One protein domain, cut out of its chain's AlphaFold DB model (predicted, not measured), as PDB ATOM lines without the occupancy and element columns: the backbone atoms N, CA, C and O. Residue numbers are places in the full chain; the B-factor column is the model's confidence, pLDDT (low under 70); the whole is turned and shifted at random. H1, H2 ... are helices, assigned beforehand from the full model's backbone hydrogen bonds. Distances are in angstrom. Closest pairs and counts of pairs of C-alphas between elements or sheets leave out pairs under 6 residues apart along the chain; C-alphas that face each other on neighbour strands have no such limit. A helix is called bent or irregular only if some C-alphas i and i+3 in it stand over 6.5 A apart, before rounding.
ATOM      1  N   ALA A   8      23.020  26.686 129.827       93.31
ATOM      2  CA  ALA A   8      23.076  27.541 131.012       93.31
ATOM      3  C   ALA A   8      21.831  28.422 131.218       93.31
ATOM      4  O   ALA A   8      21.360  28.532 132.345       93.31
ATOM      5  N   ALA A   9      21.296  29.043 130.164       94.19
ATOM      6  CA  ALA A   9      20.083  29.854 130.247       94.19
ATOM      7  C   ALA A   9      18.861  28.986 130.569       94.19
ATOM      8  O   ALA A   9      18.134  29.312 131.501       94.19
ATOM      9  N   LEU A  10      18.716  27.849 129.882       95.50
ATOM     10  CA  LEU A  10      17.633  26.892 130.119       95.50
ATOM     11  C   LEU A  10      17.674  26.321 131.543       95.50
ATOM     12  O   LEU A  10      16.669  26.341 132.246       95.50
ATOM     13  N   VAL A  11      18.842  25.870 132.011       96.56
ATOM     14  CA  VAL A  11      19.010  25.350 133.380       96.56
ATOM     15  C   VAL A  11      18.733  26.430 134.426       96.56
ATOM     16  O   VAL A  11      18.133  26.131 135.458       96.56
ATOM     17  N   ARG A  12      19.159  27.676 134.181       96.69
ATOM     18  CA  ARG A  12      18.902  28.800 135.090       96.69
ATOM     19  C   ARG A  12      17.414  29.123 135.165       96.69
ATOM     20  O   ARG A  12      16.891  29.230 136.264       96.69
ATOM     21  N   GLU A  13      16.747  29.226 134.023       96.94
ATOM     22  CA  GLU A  13      15.320  29.535 133.949       96.94
ATOM     23  C   GLU A  13      14.461  28.447 134.602       96.94
ATOM     24  O   GLU A  13      13.631  28.747 135.455       96.94
ATOM     25  N   LEU A  14      14.718  27.170 134.293       97.56
ATOM     26  CA  LEU A  14      14.059  26.056 134.982       97.56
ATOM     27  C   LEU A  14      14.381  26.069 136.483       97.56
ATOM     28  O   LEU A  14      13.513  25.794 137.306       97.56
ATOM     29  N   GLY A  15      15.613  26.440 136.840       96.88
ATOM     30  CA  GLY A  15      16.072  26.639 138.214       96.88
ATOM     31  C   GLY A  15      15.280  27.689 139.006       96.88
ATOM     32  O   GLY A  15      15.184  27.574 140.225       96.88
ATOM     33  N   GLU A  16      14.723  28.689 138.319       97.62
ATOM     34  CA  GLU A  16      13.921  29.783 138.881       97.62
ATOM     35  C   GLU A  16      12.410  29.453 138.900       97.62
ATOM     36  O   GLU A  16      11.620  30.208 139.470       97.62
ATOM     37  N   HIS A  17      11.987  28.317 138.328       97.50
ATOM     38  CA  HIS A  17      10.576  27.940 138.233       97.50
ATOM     39  C   HIS A  17       9.959  27.642 139.619       97.50
ATOM     40  O   HIS A  17      10.487  26.807 140.362       97.50
ATOM     41  N   PRO A  18       8.789  28.220 139.976       96.88
ATOM     42  CA  PRO A  18       8.202  28.093 141.317       96.88
ATOM     43  C   PRO A  18       7.837  26.651 141.697       96.88
ATOM     44  O   PRO A  18       7.759  26.312 142.878       96.88
ATOM     45  N   LYS A  19       7.613  25.791 140.699       96.81
ATOM     46  CA  LYS A  19       7.264  24.371 140.862       96.81
ATOM     47  C   LYS A  19       8.399  23.421 140.467       96.81
ATOM     48  O   LYS A  19       8.136  22.252 140.201       96.81
ATOM     49  N   LEU A  20       9.651  23.896 140.426       95.88
ATOM     50  CA  LEU A  20      10.807  23.115 139.961       95.88
ATOM     51  C   LEU A  20      10.890  21.714 140.586       95.88
ATOM     52  O   LEU A  20      10.993  20.740 139.850       95.88
ATOM     53  N   ALA A  21      10.805  21.593 141.913       94.69
ATOM     54  CA  ALA A  21      10.931  20.295 142.585       94.69
ATOM     55  C   ALA A  21       9.862  19.284 142.115       94.69
ATOM     56  O   ALA A  21      10.151  18.105 141.903       94.69
ATOM     57  N   ALA A  22       8.626  19.747 141.892       94.94
ATOM     58  CA  ALA A  22       7.530  18.914 141.396       94.94
ATOM     59  C   ALA A  22       7.718  18.539 139.915       94.94
ATOM     60  O   ALA A  22       7.506  17.380 139.551       94.94
ATOM     61  N   LEU A  23       8.185  19.477 139.083       96.44
ATOM     62  CA  LEU A  23       8.545  19.225 137.682       96.44
ATOM     63  C   LEU A  23       9.663  18.188 137.564       96.44
ATOM     64  O   LEU A  23       9.507  17.159 136.909       96.44
ATOM     65  N   ALA A  24      10.779  18.444 138.244       96.25
ATOM     66  CA  ALA A  24      11.971  17.615 138.217       96.25
ATOM     67  C   ALA A  24      11.672  16.202 138.740       96.25
ATOM     68  O   ALA A  24      12.038  15.217 138.099       96.25
ATOM     69  N   SER A  25      10.927  16.083 139.848       94.12
ATOM     70  CA  SER A  25      10.497  14.786 140.387       94.12
ATOM     71  C   SER A  25       9.569  14.032 139.430       94.12
ATOM     72  O   SER A  25       9.728  12.821 139.268       94.12
ATOM     73  N   THR A  26       8.619  14.716 138.781       95.25
ATOM     74  CA  THR A  26       7.698  14.098 137.810       95.25
ATOM     75  C   THR A  26       8.458  13.543 136.608       95.25
ATOM     76  O   THR A  26       8.325  12.362 136.289       95.25
ATOM     77  N   VAL A  27       9.335  14.346 135.994       96.12
ATOM     78  CA  VAL A  27      10.151  13.908 134.848       96.12
ATOM     79  C   VAL A  27      11.098  12.775 135.247       96.12
ATOM     80  O   VAL A  27      11.218  11.787 134.523       96.12
ATOM     81  N   ARG A  28      11.743  12.870 136.417       95.38
ATOM     82  CA  ARG A  28      12.630  11.820 136.936       95.38
ATOM     83  C   ARG A  28      11.896  10.493 137.131       95.38
ATOM     84  O   ARG A  28      12.473   9.454 136.818       95.38
ATOM     85  N   THR A  29      10.663  10.538 137.637       93.88
ATOM     86  CA  THR A  29       9.817   9.354 137.855       93.88
ATOM     87  C   THR A  29       9.409   8.731 136.524       93.88
ATOM     88  O   THR A  29       9.606   7.537 136.336       93.88
ATOM     89  N   ALA A  30       8.955   9.540 135.561       94.31
ATOM     90  CA  ALA A  30       8.610   9.062 134.222       94.31
ATOM     91  C   ALA A  30       9.808   8.417 133.499       94.31
ATOM     92  O   ALA A  30       9.664   7.383 132.847       94.31
ATOM     93  N   ALA A  31      11.006   8.997 133.645       94.50
ATOM     94  CA  ALA A  31      12.244   8.420 133.127       94.50
ATOM     95  C   ALA A  31      12.529   7.046 133.767       94.50
ATOM     96  O   ALA A  31      12.661   6.047 133.056       94.50
ATOM     97  N   LEU A  32      12.492   6.965 135.101       93.44
ATOM     98  CA  LEU A  32      12.718   5.716 135.826       93.44
ATOM     99  C   LEU A  32      11.703   4.631 135.450       93.44
ATOM    100  O   LEU A  32      12.087   3.488 135.204       93.44
ATOM    101  N   ASP A  33      10.421   4.980 135.339       90.50
ATOM    102  CA  ASP A  33       9.367   4.051 134.928       90.50
ATOM    103  C   ASP A  33       9.606   3.513 133.512       90.50
ATOM    104  O   ASP A  33       9.467   2.309 133.278       90.50
ATOM    105  N   ALA A  34      10.036   4.364 132.574       90.19
ATOM    106  CA  ALA A  34      10.389   3.941 131.220       90.19
ATOM    107  C   ALA A  34      11.592   2.979 131.212       90.19
ATOM    108  O   ALA A  34      11.575   1.961 130.509       90.19
ATOM    109  N   TRP A  35      12.617   3.257 132.023       91.75
ATOM    110  CA  TRP A  35      13.777   2.377 132.170       91.75
ATOM    111  C   TRP A  35      13.395   1.021 132.789       91.75
ATOM    112  O   TRP A  35      13.761  -0.033 132.251       91.75
ATOM    113  N   LEU A  36      12.598   1.026 133.864       89.25
ATOM    114  CA  LEU A  36      12.111  -0.177 134.550       89.25
ATOM    115  C   LEU A  36      11.177  -1.017 133.670       89.25
ATOM    116  O   LEU A  36      11.269  -2.249 133.671       89.25
ATOM    117  N   ALA A  37      10.298  -0.379 132.891       86.12
ATOM    118  CA  ALA A  37       9.410  -1.061 131.954       86.12
ATOM    119  C   ALA A  37      10.201  -1.852 130.902       86.12
ATOM    120  O   ALA A  37       9.807  -2.963 130.534       86.12
ATOM    121  N   ARG A  38      11.348  -1.321 130.456       83.81
ATOM    122  CA  ARG A  38      12.209  -1.984 129.474       83.81
ATOM    123  C   ARG A  38      13.007  -3.142 130.066       83.81
ATOM    124  O   ARG A  38      13.042  -4.213 129.462       83.81
ATOM    125  N   HIS A  39      13.637  -2.931 131.219       80.19
ATOM    126  CA  HIS A  39      14.531  -3.919 131.836       80.19
ATOM    127  C   HIS A  39      13.782  -4.970 132.670       80.19
ATOM    128  O   HIS A  39      14.373  -5.950 133.132       80.19
ATOM    129  N   GLY A  40      12.461  -4.805 132.790       64.25
ATOM    130  CA  GLY A  40      11.549  -5.696 133.483       64.25
ATOM    131  C   GLY A  40      11.731  -5.642 135.000       64.25
ATOM    132  O   GLY A  40      12.842  -5.687 135.524       64.25
ATOM    133  N   ARG A  41      10.616  -5.698 135.737       53.78
ATOM    134  CA  ARG A  41      10.605  -5.836 137.210       53.78
ATOM    135  C   ARG A  41      11.344  -7.083 137.741       53.78
ATOM    136  O   ARG A  41      11.559  -7.202 138.942       53.78
ATOM    137  N   HIS A  42      11.749  -8.001 136.860       46.94
ATOM    138  CA  HIS A  42      12.415  -9.264 137.196       46.94
ATOM    139  C   HIS A  42      13.893  -9.342 136.764       46.94
ATOM    140  O   HIS A  42      14.546 -10.344 137.049       46.94
ATOM    141  N   GLY A  43      14.421  -8.343 136.041       43.38
ATOM    142  CA  GLY A  43      15.770  -8.391 135.457       43.38
ATOM    143  C   GLY A  43      16.845  -7.717 136.309       43.38
ATOM    144  O   GLY A  43      17.879  -8.325 136.584       43.38
ATOM    145  N   ALA A  44      16.591  -6.486 136.759       45.25
ATOM    146  CA  ALA A  44      17.547  -5.722 137.566       45.25
ATOM    147  C   ALA A  44      17.740  -6.328 138.973       45.25
ATOM    148  O   ALA A  44      18.860  -6.453 139.467       45.25
ATOM    149  N   THR A  68      -0.521  20.358 138.466       95.94
ATOM    150  CA  THR A  68      -1.569  20.704 137.496       95.94
ATOM    151  C   THR A  68      -0.949  21.031 136.134       95.94
ATOM    152  O   THR A  68       0.257  21.260 136.043       95.94
ATOM    153  N   ARG A  69      -1.751  21.054 135.058       96.69
ATOM    154  CA  ARG A  69      -1.244  21.478 133.740       96.69
ATOM    155  C   ARG A  69      -0.732  22.919 133.780       96.69
ATOM    156  O   ARG A  69       0.372  23.147 133.313       96.69
ATOM    157  N   ASP A  70      -1.434  23.833 134.442       96.88
ATOM    158  CA  ASP A  70      -0.992  25.229 134.585       96.88
ATOM    159  C   ASP A  70       0.326  25.349 135.378       96.88
ATOM    160  O   ASP A  70       1.181  26.171 135.063       96.88
ATOM    161  N   ASP A  71       0.540  24.490 136.386       97.25
ATOM    162  CA  ASP A  71       1.815  24.416 137.121       97.25
ATOM    163  C   ASP A  71       2.973  23.859 136.267       97.25
ATOM    164  O   ASP A  71       4.134  23.937 136.682       97.25
ATOM    165  N   ALA A  72       2.659  23.235 135.127       97.19
ATOM    166  CA  ALA A  72       3.609  22.552 134.259       97.19
ATOM    167  C   ALA A  72       4.109  23.395 133.077       97.19
ATOM    168  O   ALA A  72       4.955  22.916 132.316       97.19
ATOM    169  N   ASP A  73       3.610  24.623 132.927       97.94
ATOM    170  CA  ASP A  73       4.002  25.532 131.853       97.94
ATOM    171  C   ASP A  73       5.404  26.110 132.071       97.94
ATOM    172  O   ASP A  73       5.720  26.694 133.104       97.94
ATOM    173  N   THR A  74       6.247  25.993 131.049       97.62
ATOM    174  CA  THR A  74       7.563  26.639 130.983       97.62
ATOM    175  C   THR A  74       7.685  27.400 129.664       97.62
ATOM    176  O   THR A  74       6.922  27.149 128.728       97.62
ATOM    177  N   SER A  75       8.691  28.268 129.513       96.44
ATOM    178  CA  SER A  75       8.945  28.919 128.213       96.44
ATOM    179  C   SER A  75       9.356  27.937 127.106       96.44
ATOM    180  O   SER A  75       9.411  28.320 125.939       96.44
ATOM    181  N   TYR A  76       9.639  26.678 127.457       95.94
ATOM    182  CA  TYR A  76      10.009  25.597 126.541       95.94
ATOM    183  C   TYR A  76       8.847  24.625 126.272       95.94
ATOM    184  O   TYR A  76       9.052  23.582 125.653       95.94
ATOM    185  N   GLY A  77       7.636  24.960 126.731       96.88
ATOM    186  CA  GLY A  77       6.429  24.147 126.605       96.88
ATOM    187  C   GLY A  77       5.943  23.577 127.937       96.88
ATOM    188  O   GLY A  77       6.613  23.669 128.970       96.88
ATOM    189  N   ASN A  78       4.751  22.983 127.901       98.00
ATOM    190  CA  ASN A  78       4.151  22.325 129.053       98.00
ATOM    191  C   ASN A  78       4.783  20.944 129.277       98.00
ATOM    192  O   ASN A  78       4.727  20.076 128.405       98.00
ATOM    193  N   VAL A  79       5.378  20.721 130.450       97.56
ATOM    194  CA  VAL A  79       6.116  19.483 130.751       97.56
ATOM    195  C   VAL A  79       5.211  18.248 130.719       97.56
ATOM    196  O   VAL A  79       5.643  17.198 130.247       97.56
ATOM    197  N   LEU A  80       3.963  18.354 131.190       96.94
ATOM    198  CA  LEU A  80       3.032  17.222 131.202       96.94
ATOM    199  C   LEU A  80       2.578  16.857 129.788       96.94
ATOM    200  O   LEU A  80       2.600  15.678 129.438       96.94
ATOM    201  N   ASP A  81       2.262  17.852 128.957       96.94
ATOM    202  CA  ASP A  81       1.882  17.606 127.562       96.94
ATOM    203  C   ASP A  81       3.043  16.981 126.771       96.94
ATOM    204  O   ASP A  81       2.838  16.057 125.983       96.94
ATOM    205  N   VAL A  82       4.281  17.438 127.011       96.56
ATOM    206  CA  VAL A  82       5.499  16.878 126.400       96.56
ATOM    207  C   VAL A  82       5.738  15.429 126.838       96.56
ATOM    208  O   VAL A  82       6.147  14.609 126.017       96.56
ATOM    209  N   LEU A  83       5.489  15.079 128.103       95.12
ATOM    210  CA  LEU A  83       5.599  13.692 128.570       95.12
ATOM    211  C   LEU A  83       4.515  12.785 127.962       95.12
ATOM    212  O   LEU A  83       4.802  11.626 127.670       95.12
ATOM    213  N   GLU A  84       3.299  13.301 127.755       93.56
ATOM    214  CA  GLU A  84       2.171  12.547 127.196       93.56
ATOM    215  C   GLU A  84       2.358  12.246 125.702       93.56
ATOM    216  O   GLU A  84       2.204  11.100 125.274       93.56
ATOM    217  N   ARG A  85       2.731  13.254 124.902       94.50
ATOM    218  CA  ARG A  85       2.909  13.097 123.446       94.50
ATOM    219  C   ARG A  85       4.319  12.662 123.031       94.50
ATOM    220  O   ARG A  85       4.512  12.184 121.917       94.50
ATOM    221  N   GLY A  86       5.295  12.823 123.924       92.12
ATOM    222  CA  GLY A  86       6.722  12.723 123.631       92.12
ATOM    223  C   GLY A  86       7.323  14.062 123.185       92.12
ATOM    224  O   GLY A  86       6.669  14.886 122.548       92.12
ATOM    225  N   ALA A  87       8.599  14.286 123.508       93.81
ATOM    226  CA  ALA A  87       9.318  15.460 123.017       93.81
ATOM    227  C   ALA A  87       9.447  15.395 121.488       93.81
ATOM    228  O   ALA A  87       9.827  14.371 120.929       93.81
ATOM    229  N   GLU A  88       9.144  16.487 120.799       93.06
ATOM    230  CA  GLU A  88       9.281  16.589 119.342       93.06
ATOM    231  C   GLU A  88      10.341  17.627 118.986       93.06
ATOM    232  O   GLU A  88      11.175  17.389 118.104       93.06
ATOM    233  N   LEU A  89      10.362  18.732 119.735       94.50
ATOM    234  CA  LEU A  89      11.269  19.850 119.521       94.50
ATOM    235  C   LEU A  89      12.611  19.656 120.256       94.50
ATOM    236  O   LEU A  89      12.650  19.070 121.342       94.50
ATOM    237  N   PRO A  90      13.736  20.152 119.705       92.69
ATOM    238  CA  PRO A  90      15.035  20.124 120.383       92.69
ATOM    239  C   PRO A  90      15.034  20.765 121.780       92.69
ATOM    240  O   PRO A  90      15.722  20.285 122.679       92.69
ATOM    241  N   GLU A  91      14.259  21.828 121.965       94.50
ATOM    242  CA  GLU A  91      14.127  22.582 123.210       94.50
ATOM    243  C   GLU A  91      13.418  21.758 124.290       94.50
ATOM    244  O   GLU A  91      13.869  21.716 125.432       94.50
ATOM    245  N   GLU A  92      12.372  21.018 123.912       95.81
ATOM    246  CA  GLU A  92      11.642  20.107 124.802       95.81
ATOM    247  C   GLU A  92      12.551  18.981 125.303       95.81
ATOM    248  O   GLU A  92      12.570  18.653 126.488       95.81
ATOM    249  N   ARG A  93      13.372  18.421 124.408       95.56
ATOM    250  CA  ARG A  93      14.367  17.387 124.740       95.56
ATOM    251  C   ARG A  93      15.392  17.897 125.749       95.56
ATOM    252  O   ARG A  93      15.690  17.216 126.732       95.56
ATOM    253  N   ALA A  94      15.908  19.105 125.514       95.25
ATOM    254  CA  ALA A  94      16.856  19.762 126.405       95.25
ATOM    255  C   ALA A  94      16.222  20.088 127.768       95.25
ATOM    256  O   ALA A  94      16.854  19.863 128.801       95.25
ATOM    257  N   MET A  95      14.965  20.542 127.780       97.31
ATOM    258  CA  MET A  95      14.184  20.775 128.997       97.31
ATOM    259  C   MET A  95      14.049  19.496 129.829       97.31
ATOM    260  O   MET A  95      14.359  19.513 131.019       97.31
ATOM    261  N   LEU A  96      13.645  18.373 129.222       97.56
ATOM    262  CA  LEU A  96      13.515  17.102 129.941       97.56
ATOM    263  C   LEU A  96      14.862  16.619 130.502       97.56
ATOM    264  O   LEU A  96      14.933  16.233 131.668       97.56
ATOM    265  N   GLY A  97      15.942  16.690 129.714       97.06
ATOM    266  CA  GLY A  97      17.294  16.354 130.181       97.06
ATOM    267  C   GLY A  97      17.749  17.221 131.363       97.06
ATOM    268  O   GLY A  97      18.278  16.705 132.351       97.06
ATOM    269  N   ALA A  98      17.475  18.527 131.311       97.56
ATOM    270  CA  ALA A  98      17.779  19.458 132.396       97.56
ATOM    271  C   ALA A  98      16.958  19.196 133.661       97.56
ATOM    272  O   ALA A  98      17.523  19.215 134.753       97.56
ATOM    273  N   LEU A  99      15.661  18.896 133.540       98.00
ATOM    274  CA  LEU A  99      14.813  18.547 134.684       98.00
ATOM    275  C   LEU A  99      15.273  17.251 135.367       98.00
ATOM    276  O   LEU A  99      15.289  17.194 136.595       98.00
ATOM    277  N   ILE A 100      15.731  16.249 134.605       97.75
ATOM    278  CA  ILE A 100      16.356  15.041 135.175       97.75
ATOM    279  C   ILE A 100      17.612  15.419 135.968       97.75
ATOM    280  O   ILE A 100      17.742  15.025 137.125       97.75
ATOM    281  N   ALA A 101      18.522  16.209 135.391       97.44
ATOM    282  CA  ALA A 101      19.744  16.628 136.082       97.44
ATOM    283  C   ALA A 101      19.455  17.476 137.339       97.44
ATOM    284  O   ALA A 101      20.110  17.302 138.368       97.44
ATOM    285  N   LEU A 102      18.451  18.361 137.289       97.62
ATOM    286  CA  LEU A 102      18.012  19.171 138.430       97.62
ATOM    287  C   LEU A 102      17.413  18.304 139.546       97.62
ATOM    288  O   LEU A 102      17.712  18.548 140.714       97.62
ATOM    289  N   ALA A 103      16.673  17.242 139.210       96.88
ATOM    290  CA  ALA A 103      16.187  16.274 140.196       96.88
ATOM    291  C   ALA A 103      17.343  15.577 140.936       96.88
ATOM    292  O   ALA A 103      17.284  15.379 142.149       96.88
ATOM    293  N   LEU A 104      18.424  15.243 140.220       96.50
ATOM    294  CA  LEU A 104      19.622  14.629 140.810       96.50
ATOM    295  C   LEU A 104      20.396  15.584 141.721       96.50
ATOM    296  O   LEU A 104      21.061  15.136 142.651       96.50
ATOM    297  N   ARG A 105      20.300  16.899 141.486       96.62
ATOM    298  CA  ARG A 105      20.889  17.912 142.372       96.62
ATOM    299  C   ARG A 105      20.203  17.931 143.733       96.62
ATOM    300  O   ARG A 105      20.873  18.091 144.747       96.62
ATOM    301  N   GLU A 106      18.880  17.782 143.748       95.06
ATOM    302  CA  GLU A 106      18.088  17.740 144.982       95.06
ATOM    303  C   GLU A 106      18.228  16.404 145.716       95.06
ATOM    304  O   GLU A 106      18.178  16.359 146.944       95.06
ATOM    305  N   ARG A 107      18.408  15.312 144.966       92.44
ATOM    306  CA  ARG A 107      18.530  13.951 145.498       92.44
ATOM    307  C   ARG A 107      19.746  13.248 144.897       92.44
ATOM    308  O   ARG A 107      19.585  12.413 144.003       92.44
ATOM    309  N   PRO A 108      20.961  13.580 145.365       92.12
ATOM    310  CA  PRO A 108      22.156  12.879 144.924       92.12
ATOM    311  C   PRO A 108      22.088  11.401 145.353       92.12
ATOM    312  O   PRO A 108      21.534  11.105 146.417       92.12
ATOM    313  N   PRO A 109      22.644  10.466 144.559       89.75
ATOM    314  CA  PRO A 109      22.710   9.061 144.952       89.75
ATOM    315  C   PRO A 109      23.523   8.910 146.247       89.75
ATOM    316  O   PRO A 109      24.543   9.579 146.430       89.75
ATOM    317  N   LEU A 110      23.073   8.039 147.152       88.50
ATOM    318  CA  LEU A 110      23.656   7.889 148.489       88.50
ATOM    319  C   LEU A 110      24.750   6.817 148.524       88.50
ATOM    320  O   LEU A 110      25.606   6.828 149.409       88.50
ATOM    321  N   SER A 111      24.738   5.889 147.564       93.56
ATOM    322  CA  SER A 111      25.699   4.787 147.482       93.56
ATOM    323  C   SER A 111      26.358   4.649 146.108       93.56
ATOM    324  O   SER A 111      25.848   5.107 145.083       93.56
ATOM    325  N   ALA A 112      27.504   3.963 146.073       91.25
ATOM    326  CA  ALA A 112      28.197   3.637 144.827       91.25
ATOM    327  C   ALA A 112      27.350   2.736 143.908       91.25
ATOM    328  O   ALA A 112      27.384   2.900 142.691       91.25
ATOM    329  N   THR A 113      26.564   1.822 144.485       90.19
ATOM    330  CA  THR A 113      25.661   0.941 143.732       90.19
ATOM    331  C   THR A 113      24.536   1.738 143.079       90.19
ATOM    332  O   THR A 113      24.359   1.639 141.869       90.19
ATOM    333  N   GLU A 114      23.849   2.598 143.838       92.50
ATOM    334  CA  GLU A 114      22.816   3.500 143.296       92.50
ATOM    335  C   GLU A 114      23.389   4.430 142.224       92.50
ATOM    336  O   GLU A 114      22.743   4.698 141.216       92.50
ATOM    337  N   THR A 115      24.622   4.902 142.412       94.81
ATOM    338  CA  THR A 115      25.307   5.747 141.428       94.81
ATOM    339  C   THR A 115      25.566   4.997 140.119       94.81
ATOM    340  O   THR A 115      25.392   5.567 139.043       94.81
ATOM    341  N   ALA A 116      25.962   3.722 140.186       92.44
ATOM    342  CA  ALA A 116      26.165   2.893 139.002       92.44
ATOM    343  C   ALA A 116      24.839   2.607 138.278       92.44
ATOM    344  O   ALA A 116      24.768   2.759 137.062       92.44
ATOM    345  N   GLU A 117      23.783   2.260 139.019       92.94
ATOM    346  CA  GLU A 117      22.436   2.051 138.467       92.94
ATOM    347  C   GLU A 117      21.899   3.310 137.787       92.94
ATOM    348  O   GLU A 117      21.462   3.248 136.637       92.94
ATOM    349  N   LEU A 118      22.035   4.462 138.446       96.00
ATOM    350  CA  LEU A 118      21.688   5.758 137.877       96.00
ATOM    351  C   LEU A 118      22.490   6.044 136.603       96.00
ATOM    352  O   LEU A 118      21.928   6.506 135.617       96.00
ATOM    353  N   ALA A 119      23.794   5.772 136.588       96.94
ATOM    354  CA  ALA A 119      24.605   5.993 135.397       96.94
ATOM    355  C   ALA A 119      24.164   5.110 134.219       96.94
ATOM    356  O   ALA A 119      24.094   5.605 133.093       96.94
ATOM    357  N   TYR A 120      23.819   3.840 134.466       96.06
ATOM    358  CA  TYR A 120      23.219   2.989 133.437       96.06
ATOM    359  C   TYR A 120      21.912   3.601 132.940       96.06
ATOM    360  O   TYR A 120      21.730   3.783 131.741       96.06
ATOM    361  N   GLU A 121      21.019   3.990 133.837       96.19
ATOM    362  CA  GLU A 121      19.757   4.614 133.459       96.19
ATOM    363  C   GLU A 121      19.947   5.863 132.577       96.19
ATOM    364  O   GLU A 121      19.340   5.958 131.510       96.19
ATOM    365  N   LEU A 122      20.837   6.784 132.961       97.56
ATOM    366  CA  LEU A 122      21.107   8.003 132.191       97.56
ATOM    367  C   LEU A 122      21.677   7.702 130.799       97.56
ATOM    368  O   LEU A 122      21.241   8.299 129.815       97.56
ATOM    369  N   VAL A 123      22.616   6.754 130.698       97.88
ATOM    370  CA  VAL A 123      23.163   6.310 129.404       97.88
ATOM    371  C   VAL A 123      22.082   5.646 128.556       97.88
ATOM    372  O   VAL A 123      22.015   5.877 127.350       97.88
ATOM    373  N   TRP A 124      21.211   4.846 129.173       96.56
ATOM    374  CA  TRP A 124      20.114   4.194 128.470       96.56
ATOM    375  C   TRP A 124      19.120   5.213 127.909       96.56
ATOM    376  O   TRP A 124      18.731   5.082 126.747       96.56
ATOM    377  N   HIS A 125      18.752   6.238 128.686       96.12
ATOM    378  CA  HIS A 125      17.891   7.323 128.213       96.12
ATOM    379  C   HIS A 125      18.524   8.080 127.053       96.12
ATOM    380  O   HIS A 125      17.911   8.170 125.997       96.12
ATOM    381  N   ALA A 126      19.780   8.507 127.187       96.75
ATOM    382  CA  ALA A 126      20.478   9.192 126.103       96.75
ATOM    383  C   ALA A 126      20.604   8.329 124.825       96.75
ATOM    384  O   ALA A 126      20.661   8.862 123.720       96.75
ATOM    385  N   ALA A 127      20.626   6.996 124.952       96.19
ATOM    386  CA  ALA A 127      20.720   6.072 123.821       96.19
ATOM    387  C   ALA A 127      19.371   5.701 123.171       96.19
ATOM    388  O   ALA A 127      19.343   5.395 121.978       96.19
ATOM    389  N   HIS A 128      18.269   5.678 123.928       94.75
ATOM    390  CA  HIS A 128      16.983   5.116 123.468       94.75
ATOM    391  C   HIS A 128      15.805   6.072 123.548       94.75
ATOM    392  O   HIS A 128      14.737   5.773 123.012       94.75
ATOM    393  N   THR A 129      15.972   7.195 124.228       92.62
ATOM    394  CA  THR A 129      14.982   8.256 124.288       92.62
ATOM    395  C   THR A 129      15.600   9.528 123.734       92.62
ATOM    396  O   THR A 129      16.753   9.571 123.309       92.62
ATOM    397  N   GLN A 130      14.796  10.579 123.677       87.31
ATOM    398  CA  GLN A 130      15.276  11.887 123.261       87.31
ATOM    399  C   GLN A 130      15.736  12.736 124.458       87.31
ATOM    400  O   GLN A 130      16.052  13.908 124.283       87.31
ATOM    401  N   CYS A 131      15.763  12.160 125.664       91.06
ATOM    402  CA  CYS A 131      16.111  12.851 126.900       91.06
ATOM    403  C   CYS A 131      17.575  12.575 127.247       91.06
ATOM    404  O   CYS A 131      17.902  11.499 127.746       91.06
ATOM    405  N   ASP A 132      18.448  13.556 127.023       96.06
ATOM    406  CA  ASP A 132      19.866  13.467 127.376       96.06
ATOM    407  C   ASP A 132      20.196  14.407 128.542       96.06
ATOM    408  O   ASP A 132      20.403  15.609 128.371       96.06
ATOM    409  N   ALA A 133      20.241  13.850 129.752       97.44
ATOM    410  CA  ALA A 133      20.677  14.587 130.934       97.44
ATOM    411  C   ALA A 133      22.209  14.705 131.024       97.44
ATOM    412  O   ALA A 133      22.706  15.621 131.682       97.44
ATOM    413  N   LEU A 134      22.966  13.812 130.366       97.75
ATOM    414  CA  LEU A 134      24.431  13.768 130.445       97.75
ATOM    415  C   LEU A 134      25.049  15.063 129.905       97.75
ATOM    416  O   LEU A 134      26.030  15.554 130.464       97.75
ATOM    417  N   ALA A 135      24.424  15.658 128.885       96.00
ATOM    418  CA  ALA A 135      24.841  16.920 128.276       96.00
ATOM    419  C   ALA A 135      24.864  18.125 129.241       96.00
ATOM    420  O   ALA A 135      25.555  19.110 128.972       96.00
ATOM    421  N   VAL A 136      24.128  18.074 130.358       96.81
ATOM    422  CA  VAL A 136      23.985  19.195 131.307       96.81
ATOM    423  C   VAL A 136      24.401  18.856 132.743       96.81
ATOM    424  O   VAL A 136      24.320  19.719 133.617       96.81
ATOM    425  N   LEU A 137      24.902  17.641 133.003       97.25
ATOM    426  CA  LEU A 137      25.291  17.206 134.353       97.25
ATOM    427  C   LEU A 137      26.347  18.107 134.999       97.25
ATOM    428  O   LEU A 137      26.179  18.508 136.147       97.25
ATOM    429  N   ASP A 138      27.413  18.450 134.271       97.12
ATOM    430  CA  ASP A 138      28.492  19.289 134.815       97.12
ATOM    431  C   ASP A 138      27.998  20.682 135.194       97.12
ATOM    432  O   ASP A 138      28.397  21.236 136.214       97.12
ATOM    433  N   LEU A 139      27.109  21.235 134.373       96.38
ATOM    434  CA  LEU A 139      26.524  22.549 134.587       96.38
ATOM    435  C   LEU A 139      25.617  22.561 135.826       96.38
ATOM    436  O   LEU A 139      25.628  23.528 136.582       96.38
ATOM    437  N   VAL A 140      24.836  21.497 136.033       97.38
ATOM    438  CA  VAL A 140      23.846  21.418 137.116       97.38
ATOM    439  C   VAL A 140      24.465  20.987 138.448       97.38
ATOM    440  O   VAL A 140      24.131  21.549 139.492       97.38
ATOM    441  N   LEU A 141      25.347  19.984 138.431       97.12
ATOM    442  CA  LEU A 141      25.903  19.358 139.636       97.12
ATOM    443  C   LEU A 141      27.307  19.863 139.986       97.12
ATOM    444  O   LEU A 141      27.751  19.701 141.126       97.12
ATOM    445  N   GLY A 142      28.026  20.452 139.026       96.38
ATOM    446  CA  GLY A 142      29.399  20.900 139.221       96.38
ATOM    447  C   GLY A 142      30.306  19.761 139.720       96.38
ATOM    448  O   GLY A 142      30.276  18.658 139.166       96.38
ATOM    449  N   PRO A 143      31.094  19.971 140.792       95.94
ATOM    450  CA  PRO A 143      31.962  18.934 141.364       95.94
ATOM    451  C   PRO A 143      31.228  17.663 141.816       95.94
ATOM    452  O   PRO A 143      31.817  16.581 141.804       95.94
ATOM    453  N   ASN A 144      29.939  17.768 142.166       96.50
ATOM    454  CA  ASN A 144      29.139  16.629 142.618       96.50
ATOM    455  C   ASN A 144      28.779  15.661 141.476       96.50
ATOM    456  O   ASN A 144      28.254  14.585 141.742       96.50
ATOM    457  N   ALA A 145      29.088  15.994 140.216       97.31
ATOM    458  CA  ALA A 145      28.920  15.086 139.081       97.31
ATOM    459  C   ALA A 145      29.939  13.928 139.070       97.31
ATOM    460  O   ALA A 145      29.733  12.938 138.370       97.31
ATOM    461  N   ALA A 146      31.051  14.032 139.814       97.44
ATOM    462  CA  ALA A 146      32.162  13.078 139.727       97.44
ATOM    463  C   ALA A 146      31.760  11.601 139.957       97.44
ATOM    464  O   ALA A 146      32.158  10.768 139.140       97.44
ATOM    465  N   PRO A 147      30.943  11.242 140.970       97.38
ATOM    466  CA  PRO A 147      30.498   9.858 141.149       97.38
ATOM    467  C   PRO A 147      29.662   9.344 139.968       97.38
ATOM    468  O   PRO A 147      29.841   8.210 139.529       97.38
ATOM    469  N   ILE A 148      28.791  10.184 139.398       97.94
ATOM    470  CA  ILE A 148      27.973   9.804 138.236       97.94
ATOM    471  C   ILE A 148      28.879   9.534 137.033       97.94
ATOM    472  O   ILE A 148      28.716   8.517 136.361       97.94
ATOM    473  N   TRP A 149      29.898  10.370 136.810       98.19
ATOM    474  CA  TRP A 149      30.884  10.127 135.757       98.19
ATOM    475  C   TRP A 149      31.680   8.841 135.963       98.19
ATOM    476  O   TRP A 149      31.958   8.165 134.978       98.19
ATOM    477  N   GLN A 150      31.991   8.444 137.201       97.38
ATOM    478  CA  GLN A 150      32.580   7.126 137.490       97.38
ATOM    479  C   GLN A 150      31.657   5.985 137.068       97.38
ATOM    480  O   GLN A 150      32.114   5.036 136.427       97.38
ATOM    481  N   GLY A 151      30.359   6.106 137.359       96.62
ATOM    482  CA  GLY A 151      29.342   5.181 136.870       96.62
ATOM    483  C   GLY A 151      29.322   5.112 135.339       96.62
ATOM    484  O   GLY A 151      29.437   4.024 134.780       96.62
ATOM    485  N   VAL A 152      29.292   6.257 134.648       98.06
ATOM    486  CA  VAL A 152      29.314   6.323 133.170       98.06
ATOM    487  C   VAL A 152      30.616   5.733 132.608       98.06
ATOM    488  O   VAL A 152      30.597   4.968 131.647       98.06
ATOM    489  N   GLY A 153      31.755   6.017 133.240       97.75
ATOM    490  CA  GLY A 153      33.054   5.437 132.904       97.75
ATOM    491  C   GLY A 153      33.084   3.919 133.050       97.75
ATOM    492  O   GLY A 153      33.700   3.241 132.228       97.75
ATOM    493  N   SER A 154      32.382   3.370 134.045       96.31
ATOM    494  CA  SER A 154      32.283   1.922 134.247       96.31
ATOM    495  C   SER A 154      31.579   1.208 133.089       96.31
ATOM    496  O   SER A 154      32.007   0.108 132.740       96.31
ATOM    497  N   VAL A 155      30.608   1.865 132.434       96.06
ATOM    498  CA  VAL A 155      29.940   1.356 131.221       96.06
ATOM    499  C   VAL A 155      30.969   1.100 130.122       96.06
ATOM    500  O   VAL A 155      30.985   0.034 129.517       96.06
ATOM    501  N   VAL A 156      31.872   2.060 129.897       97.25
ATOM    502  CA  VAL A 156      32.888   1.987 128.834       97.25
ATOM    503  C   VAL A 156      34.046   1.060 129.209       97.25
ATOM    504  O   VAL A 156      34.560   0.332 128.361       97.25
ATOM    505  N   LEU A 157      34.484   1.094 130.470       96.69
ATOM    506  CA  LEU A 157      35.658   0.356 130.945       96.69
ATOM    507  C   LEU A 157      35.381  -1.125 131.218       96.69
ATOM    508  O   LEU A 157      36.299  -1.933 131.077       96.69
ATOM    509  N   ASN A 158      34.156  -1.464 131.627       95.44
ATOM    510  CA  ASN A 158      33.747  -2.818 132.006       95.44
ATOM    511  C   ASN A 158      32.378  -3.158 131.375       95.44
ATOM    512  O   ASN A 158      31.394  -3.380 132.093       95.44
ATOM    513  N   PRO A 159      32.276  -3.188 130.032       92.94
ATOM    514  CA  PRO A 159      31.017  -3.450 129.330       92.94
ATOM    515  C   PRO A 159      30.367  -4.781 129.740       92.94
ATOM    516  O   PRO A 159      29.150  -4.917 129.721       92.94
ATOM    517  N   GLU A 160      31.156  -5.765 130.168       89.06
ATOM    518  CA  GLU A 160      30.687  -7.066 130.651       89.06
ATOM    519  C   GLU A 160      29.934  -7.020 131.990       89.06
ATOM    520  O   GLU A 160      29.214  -7.967 132.314       89.06
ATOM    521  N   LEU A 161      30.115  -5.950 132.770       87.12
ATOM    522  CA  LEU A 161      29.402  -5.714 134.028       87.12
ATOM    523  C   LEU A 161      28.116  -4.904 133.826       87.12
ATOM    524  O   LEU A 161      27.306  -4.821 134.750       87.12
ATOM    525  N   SER A 162      27.921  -4.337 132.633       89.62
ATOM    526  CA  SER A 162      26.720  -3.573 132.295       89.62
ATOM    527  C   SER A 162      25.485  -4.485 132.202       89.62
ATOM    528  O   SER A 162      25.615  -5.711 132.058       89.62
ATOM    529  N   PRO A 163      24.264  -3.923 132.285       88.44
ATOM    530  CA  PRO A 163      23.043  -4.689 132.058       88.44
ATOM    531  C   PRO A 163      23.100  -5.448 130.718       88.44
ATOM    532  O   PRO A 163      23.673  -4.949 129.756       88.44
ATOM    533  N   PRO A 164      22.502  -6.648 130.608       78.38
ATOM    534  CA  PRO A 164      22.661  -7.518 129.435       78.38
ATOM    535  C   PRO A 164      22.129  -6.925 128.123       78.38
ATOM    536  O   PRO A 164      22.484  -7.414 127.051       78.38
ATOM    537  N   ASP A 165      21.273  -5.908 128.211       81.94
ATOM    538  CA  ASP A 165      20.717  -5.208 127.055       81.94
ATOM    539  C   ASP A 165      21.611  -4.050 126.582       81.94
ATOM    540  O   ASP A 165      21.365  -3.525 125.499       81.94
ATOM    541  N   PHE A 166      22.664  -3.699 127.335       91.31
ATOM    542  CA  PHE A 166      23.637  -2.689 126.926       91.31
ATOM    543  C   PHE A 166      24.503  -3.234 125.800       91.31
ATOM    544  O   PHE A 166      25.219  -4.228 125.946       91.31
ATOM    545  N   GLY A 167      24.435  -2.560 124.662       91.75
ATOM    546  CA  GLY A 167      25.218  -2.866 123.488       91.75
ATOM    547  C   GLY A 167      26.211  -1.764 123.149       91.75
ATOM    548  O   GLY A 167      26.711  -1.005 123.976       91.75
ATOM    549  N   ARG A 168      26.533  -1.710 121.858       94.19
ATOM    550  CA  ARG A 168      27.505  -0.764 121.309       94.19
ATOM    551  C   ARG A 168      27.002   0.679 121.335       94.19
ATOM    552  O   ARG A 168      27.814   1.590 121.447       94.19
ATOM    553  N   THR A 169      25.694   0.888 121.209       95.62
ATOM    554  CA  THR A 169      25.095   2.227 121.181       95.62
ATOM    555  C   THR A 169      25.344   2.947 122.503       95.62
ATOM    556  O   THR A 169      25.855   4.058 122.512       95.62
ATOM    557  N   GLU A 170      25.085   2.276 123.617       97.06
ATOM    558  CA  GLU A 170      25.279   2.769 124.978       97.06
ATOM    559  C   GLU A 170      26.756   3.048 125.260       97.06
ATOM    560  O   GLU A 170      27.081   4.073 125.853       97.06
ATOM    561  N   LEU A 171      27.662   2.196 124.766       97.19
ATOM    562  CA  LEU A 171      29.105   2.435 124.863       97.19
ATOM    563  C   LEU A 171      29.539   3.693 124.110       97.19
ATOM    564  O   LEU A 171      30.351   4.461 124.623       97.19
ATOM    565  N   LEU A 172      29.005   3.916 122.905       97.62
ATOM    566  CA  LEU A 172      29.304   5.111 122.112       97.62
ATOM    567  C   LEU A 172      28.735   6.376 122.760       97.62
ATOM    568  O   LEU A 172      29.426   7.389 122.799       97.62
ATOM    569  N   ILE A 173      27.520   6.312 123.309       97.50
ATOM    570  CA  ILE A 173      26.893   7.428 124.027       97.50
ATOM    571  C   ILE A 173      27.656   7.752 125.314       97.50
ATOM    572  O   ILE A 173      28.005   8.909 125.537       97.50
ATOM    573  N   ALA A 174      28.005   6.748 126.121       98.00
ATOM    574  CA  ALA A 174      28.816   6.942 127.322       98.00
ATOM    575  C   ALA A 174      30.200   7.525 126.984       98.00
ATOM    576  O   ALA A 174      30.661   8.458 127.641       98.00
ATOM    577  N   ALA A 175      30.846   7.036 125.920       98.00
ATOM    578  CA  ALA A 175      32.110   7.579 125.432       98.00
ATOM    579  C   ALA A 175      31.989   9.035 124.958       98.00
ATOM    580  O   ALA A 175      32.842   9.858 125.293       98.00
ATOM    581  N   ALA A 176      30.929   9.365 124.214       97.31
ATOM    582  CA  ALA A 176      30.662  10.723 123.756       97.31
ATOM    583  C   ALA A 176      30.403  11.670 124.938       97.31
ATOM    584  O   ALA A 176      30.964  12.761 124.976       97.31
ATOM    585  N   ALA A 177      29.637  11.226 125.938       97.19
ATOM    586  CA  ALA A 177      29.357  11.996 127.145       97.19
ATOM    587  C   ALA A 177      30.631  12.280 127.962       97.19
ATOM    588  O   ALA A 177      30.875  13.424 128.343       97.19
ATOM    589  N   LEU A 178      31.503  11.279 128.154       97.81
ATOM    590  CA  LEU A 178      32.825  11.481 128.769       97.81
ATOM    591  C   LEU A 178      33.709  12.430 127.947       97.81
ATOM    592  O   LEU A 178      34.514  13.171 128.505       97.81
ATOM    593  N   GLY A 179      33.580  12.388 126.618       96.12
ATOM    594  CA  GLY A 179      34.263  13.280 125.685       96.12
ATOM    595  C   GLY A 179      33.816  14.738 125.790       96.12
ATOM    596  O   GLY A 179      34.665  15.623 125.716       96.12
ATOM    597  N   ALA A 180      32.514  14.964 125.972       94.81
ATOM    598  CA  ALA A 180      31.885  16.282 126.039       94.81
ATOM    599  C   ALA A 180      31.947  16.930 127.433       94.81
ATOM    600  O   ALA A 180      31.838  18.153 127.547       94.81
ATOM    601  N   SER A 181      32.119  16.129 128.487       96.00
ATOM    602  CA  SER A 181      32.202  16.614 129.863       96.00
ATOM    603  C   SER A 181      33.452  17.469 130.111       96.00
ATOM    604  O   SER A 181      34.555  17.194 129.641       96.00
ATOM    605  N   THR A 182      33.264  18.510 130.916       94.81
ATOM    606  CA  THR A 182      34.299  19.409 131.446       94.81
ATOM    607  C   THR A 182      34.836  18.964 132.810       94.81
ATOM    608  O   THR A 182      35.793  19.546 133.326       94.81
ATOM    609  N   SER A 183      34.250  17.925 133.411       96.50
ATOM    610  CA  SER A 183      34.698  17.383 134.690       96.50
ATOM    611  C   SER A 183      36.086  16.751 134.578       96.50
ATOM    612  O   SER A 183      36.364  15.939 133.692       96.50
ATOM    613  N   LYS A 184      36.961  17.053 135.549       96.94
ATOM    614  CA  LYS A 184      38.287  16.419 135.665       96.94
ATOM    615  C   LYS A 184      38.186  14.895 135.759       96.94
ATOM    616  O   LYS A 184      39.047  14.189 135.240       96.94
ATOM    617  N   GLU A 185      37.134  14.396 136.406       97.75
ATOM    618  CA  GLU A 185      36.920  12.961 136.575       97.75
ATOM    619  C   GLU A 185      36.524  12.290 135.256       97.75
ATOM    620  O   GLU A 185      37.092  11.259 134.898       97.75
ATOM    621  N   ALA A 186      35.637  12.915 134.477       97.56
ATOM    622  CA  ALA A 186      35.288  12.431 133.144       97.56
ATOM    623  C   ALA A 186      36.508  12.420 132.209       97.56
ATOM    624  O   ALA A 186      36.749  11.425 131.527       97.56
ATOM    625  N   ALA A 187      37.346  13.464 132.247       96.94
ATOM    626  CA  ALA A 187      38.586  13.520 131.472       96.94
ATOM    627  C   ALA A 187      39.573  12.392 131.844       96.94
ATOM    628  O   ALA A 187      40.178  11.780 130.957       96.94
ATOM    629  N   ARG A 188      39.711  12.081 133.145       97.88
ATOM    630  CA  ARG A 188      40.528  10.960 133.648       97.88
ATOM    631  C   ARG A 188      40.017   9.620 133.118       97.88
ATOM    632  O   ARG A 188      40.799   8.847 132.558       97.88
ATOM    633  N   LEU A 189      38.716   9.371 133.260       98.06
ATOM    634  CA  LEU A 189      38.060   8.134 132.827       98.06
ATOM    635  C   LEU A 189      38.103   7.969 131.309       98.06
ATOM    636  O   LEU A 189      38.391   6.878 130.827       98.06
ATOM    637  N   ARG A 190      37.914   9.052 130.550       97.50
ATOM    638  CA  ARG A 190      38.065   9.078 129.090       97.50
ATOM    639  C   ARG A 190      39.458   8.632 128.661       97.50
ATOM    640  O   ARG A 190      39.586   7.768 127.797       97.50
ATOM    641  N   ALA A 191      40.501   9.193 129.275       97.00
ATOM    642  CA  ALA A 191      41.881   8.832 128.963       97.00
ATOM    643  C   ALA A 191      42.182   7.366 129.316       97.00
ATOM    644  O   ALA A 191      42.898   6.689 128.579       97.00
ATOM    645  N   GLU A 192      41.646   6.862 130.431       97.94
ATOM    646  CA  GLU A 192      41.762   5.446 130.788       97.94
ATOM    647  C   GLU A 192      41.036   4.540 129.785       97.94
ATOM    648  O   GLU A 192      41.627   3.579 129.286       97.94
ATOM    649  N   ALA A 193      39.793   4.875 129.444       97.38
ATOM    650  CA  ALA A 193      38.970   4.119 128.513       97.38
ATOM    651  C   ALA A 193      39.592   4.063 127.115       97.38
ATOM    652  O   ALA A 193      39.638   2.990 126.517       97.38
ATOM    653  N   ALA A 194      40.160   5.174 126.633       97.12
ATOM    654  CA  ALA A 194      40.818   5.238 125.331       97.12
ATOM    655  C   ALA A 194      42.019   4.282 125.232       97.12
ATOM    656  O   ALA A 194      42.280   3.734 124.166       97.12
ATOM    657  N   ARG A 195      42.730   4.039 126.344       97.44
ATOM    658  CA  ARG A 195      43.861   3.093 126.388       97.44
ATOM    659  C   ARG A 195      43.433   1.632 126.498       97.44
ATOM    660  O   ARG A 195      44.199   0.752 126.117       97.44
ATOM    661  N   ARG A 196      42.270   1.362 127.098       97.31
ATOM    662  CA  ARG A 196      41.823  -0.001 127.436       97.31
ATOM    663  C   ARG A 196      40.831  -0.588 126.440       97.31
ATOM    664  O   ARG A 196      40.744  -1.810 126.341       97.31
ATOM    665  N   THR A 197      40.067   0.249 125.744       96.12
ATOM    666  CA  THR A 197      39.052  -0.234 124.811       96.12
ATOM    667  C   THR A 197      39.689  -0.901 123.594       96.12
ATOM    668  O   THR A 197      40.718  -0.463 123.085       96.12
ATOM    669  N   SER A 198      39.059  -1.974 123.123       92.38
ATOM    670  CA  SER A 198      39.428  -2.657 121.876       92.38
ATOM    671  C   SER A 198      38.469  -2.342 120.725       92.38
ATOM    672  O   SER A 198      38.737  -2.742 119.593       92.38
ATOM    673  N   ASP A 199      37.365  -1.623 120.982       94.31
ATOM    674  CA  ASP A 199      36.448  -1.180 119.928       94.31
ATOM    675  C   ASP A 199      36.993   0.110 119.285       94.31
ATOM    676  O   ASP A 199      37.046   1.150 119.953       94.31
ATOM    677  N   PRO A 200      37.371   0.081 117.992       92.25
ATOM    678  CA  PRO A 200      37.970   1.233 117.326       92.25
ATOM    679  C   PRO A 200      37.017   2.430 117.217       92.25
ATOM    680  O   PRO A 200      37.479   3.566 117.223       92.25
ATOM    681  N   ALA A 201      35.697   2.212 117.156       93.62
ATOM    682  CA  ALA A 201      34.737   3.316 117.103       93.62
ATOM    683  C   ALA A 201      34.620   4.015 118.461       93.62
ATOM    684  O   ALA A 201      34.605   5.239 118.525       93.62
ATOM    685  N   VAL A 202      34.601   3.241 119.551       96.50
ATOM    686  CA  VAL A 202      34.608   3.793 120.914       96.50
ATOM    687  C   VAL A 202      35.913   4.551 121.167       96.50
ATOM    688  O   VAL A 202      35.875   5.670 121.670       96.50
ATOM    689  N   ALA A 203      37.056   3.991 120.754       96.19
ATOM    690  CA  ALA A 203      38.347   4.673 120.837       96.19
ATOM    691  C   ALA A 203      38.338   6.011 120.078       96.19
ATOM    692  O   ALA A 203      38.735   7.029 120.637       96.19
ATOM    693  N   ALA A 204      37.834   6.025 118.840       94.38
ATOM    694  CA  ALA A 204      37.753   7.237 118.029       94.38
ATOM    695  C   ALA A 204      36.892   8.328 118.686       94.38
ATOM    696  O   ALA A 204      37.303   9.485 118.719       94.38
ATOM    697  N   VAL A 205      35.739   7.970 119.267       96.25
ATOM    698  CA  VAL A 205      34.869   8.923 119.981       96.25
ATOM    699  C   VAL A 205      35.556   9.491 121.229       96.25
ATOM    700  O   VAL A 205      35.524  10.701 121.452       96.25
ATOM    701  N   LEU A 206      36.218   8.643 122.024       96.06
ATOM    702  CA  LEU A 206      36.946   9.081 123.221       96.06
ATOM    703  C   LEU A 206      38.105  10.027 122.880       96.06
ATOM    704  O   LEU A 206      38.371  10.961 123.638       96.06
ATOM    705  N   LEU A 207      38.785   9.789 121.754       94.00
ATOM    706  CA  LEU A 207      39.875  10.633 121.266       94.00
ATOM    707  C   LEU A 207      39.354  11.947 120.669       94.00
ATOM    708  O   LEU A 207      39.885  12.997 120.993       94.00
ATOM    709  N   ALA A 208      38.270  11.937 119.889       92.62
ATOM    710  CA  ALA A 208      37.704  13.166 119.320       92.62
ATOM    711  C   ALA A 208      37.297  14.191 120.399       92.62
ATOM    712  O   ALA A 208      37.425  15.401 120.208       92.62
ATOM    713  N   GLY A 209      36.852  13.720 121.569       82.75
ATOM    714  CA  GLY A 209      36.522  14.591 122.695       82.75
ATOM    715  C   GLY A 209      37.716  15.363 123.276       82.75
ATOM    716  O   GLY A 209      37.507  16.392 123.923       82.75
ATOM    717  N   SER A 210      38.971  14.919 123.095       72.62
ATOM    718  CA  SER A 210      40.127  15.649 123.647       72.62
ATOM    719  C   SER A 210      40.358  16.996 122.980       72.62
ATOM    720  O   SER A 210      40.829  17.927 123.635       72.62
ATOM    721  N   ASP A 211      39.960  17.121 121.720       73.00
ATOM    722  CA  ASP A 211      40.307  18.278 120.901       73.00
ATOM    723  C   ASP A 211      39.394  19.478 121.178       73.00
ATOM    724  O   ASP A 211      39.828  20.628 121.058       73.00
ATOM    725  N   VAL A 212      38.171  19.217 121.657       59.97
ATOM    726  CA  VAL A 212      37.154  20.233 121.979       59.97
ATOM    727  C   VAL A 212      37.600  21.147 123.127       59.97
ATOM    728  O   VAL A 212      37.311  22.344 123.108       59.97
ATOM    729  N   GLY A 213      38.368  20.626 124.092       55.72
ATOM    730  CA  GLY A 213      38.975  21.441 125.152       55.72
ATOM    731  C   GLY A 213      40.062  22.379 124.615       55.72
ATOM    732  O   GLY A 213      40.061  23.569 124.918       55.72
ATOM    733  N   SER A 214      40.925  21.872 123.725       52.19
ATOM    734  CA  SER A 214      42.057  22.637 123.176       52.19
ATOM    735  C   SER A 214      41.636  23.820 122.297       52.19
ATOM    736  O   SER A 214      42.373  24.797 122.171       52.19
TER     737      SER A 214
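What this domain is: This is residues 8 to 44 and 68 to 214 of the 595 residues of an uncharacterized protein of Proteobacteria bacterium (UniProt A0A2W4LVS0). A four-helix, up-and-down bundle of H6, H7, H8 and H9 fills one end, and at the other end helices cross: H4 and H5 run opposite ways between H2 on one side and H6 on the other, both of which cross them. H1 packs on H4, and H3 lies at the far end from the bundle, beyond H2. The printed part has 184 residues, with nine named helices, H1 to H9 in order, and no named strand; the class is all helix. It is compact, with a radius of gyration of the C-alphas of 16.2 A and spans of 51 by 43 by 32 A.

How they stand to each other: H1, residues 8 to 15, touches H4, residues 90 to 106, at Val 11 and Ala 98, the closest C-alphas, 6.1 A apart, a steep tilt of 60 degrees. H2, residues 20 to 39, touches H4 with residues 21 to 28 alone, about perpendicular at 80 degrees; the closest C-alphas, of Ala 24 and Leu 99, are 4.6 A apart. H3, residues 79 to 85, only just touches H2, with 3 pairs of C-alphas within 8 A, the closest those of Leu 23 and Val 79 at 7.3 A. H5, residues 112 to 128, is near H4 and touches H6, residues 134 to 157, about perpendicular at 86 degrees, closest at the C-alphas of Ala 116 and Gly 151, 4.5 A. H6 is irregular, C-alphas 140 and 143 being 9.5 A apart, with a kink of 151 degrees near residue 143. H6 and H7, residues 168 to 180, form a hairpin, closest at the C-alphas of Val 156 and Leu 171, 5.5 A. H8, residues 184 to 196, and H9, residues 200 to 214, form a hairpin, closest at the C-alphas of Ala 194 and Ala 203, 5.2 A. H7 and H9 touch, a shallow tilt of 14 degrees, the same way, closest at the C-alphas of Gly 179 and Gly 209, 4.0 A. Every O i to N i+4 pair is within hydrogen-bond range in H1, H2, H3, H4, H5, H7 and H8, but 11 of 20 in H6 and 6 of 11 in H9.

Where its parts are: H1 begins at C-alpha 8 (23.076, 27.541, 131.012). From first to last C-alpha, H2 is 28.5 A long, H4 24.9 A, H5 24.2 A and H9 22.6 A. H9 ends at C-alpha 214 (42.057, 22.637, 123.176).

The domain as a whole: The C-alphas farthest apart, of Asp 70 and Ser 198, are 50.7 A apart. Residues 45 to 67 are not printed; C-alphas 44 and 68 stand 32.6 A apart across this cut. Of the links printed whole, none is long. The model's pLDDT is under 70 at residues 40 to 44 and 212 to 214.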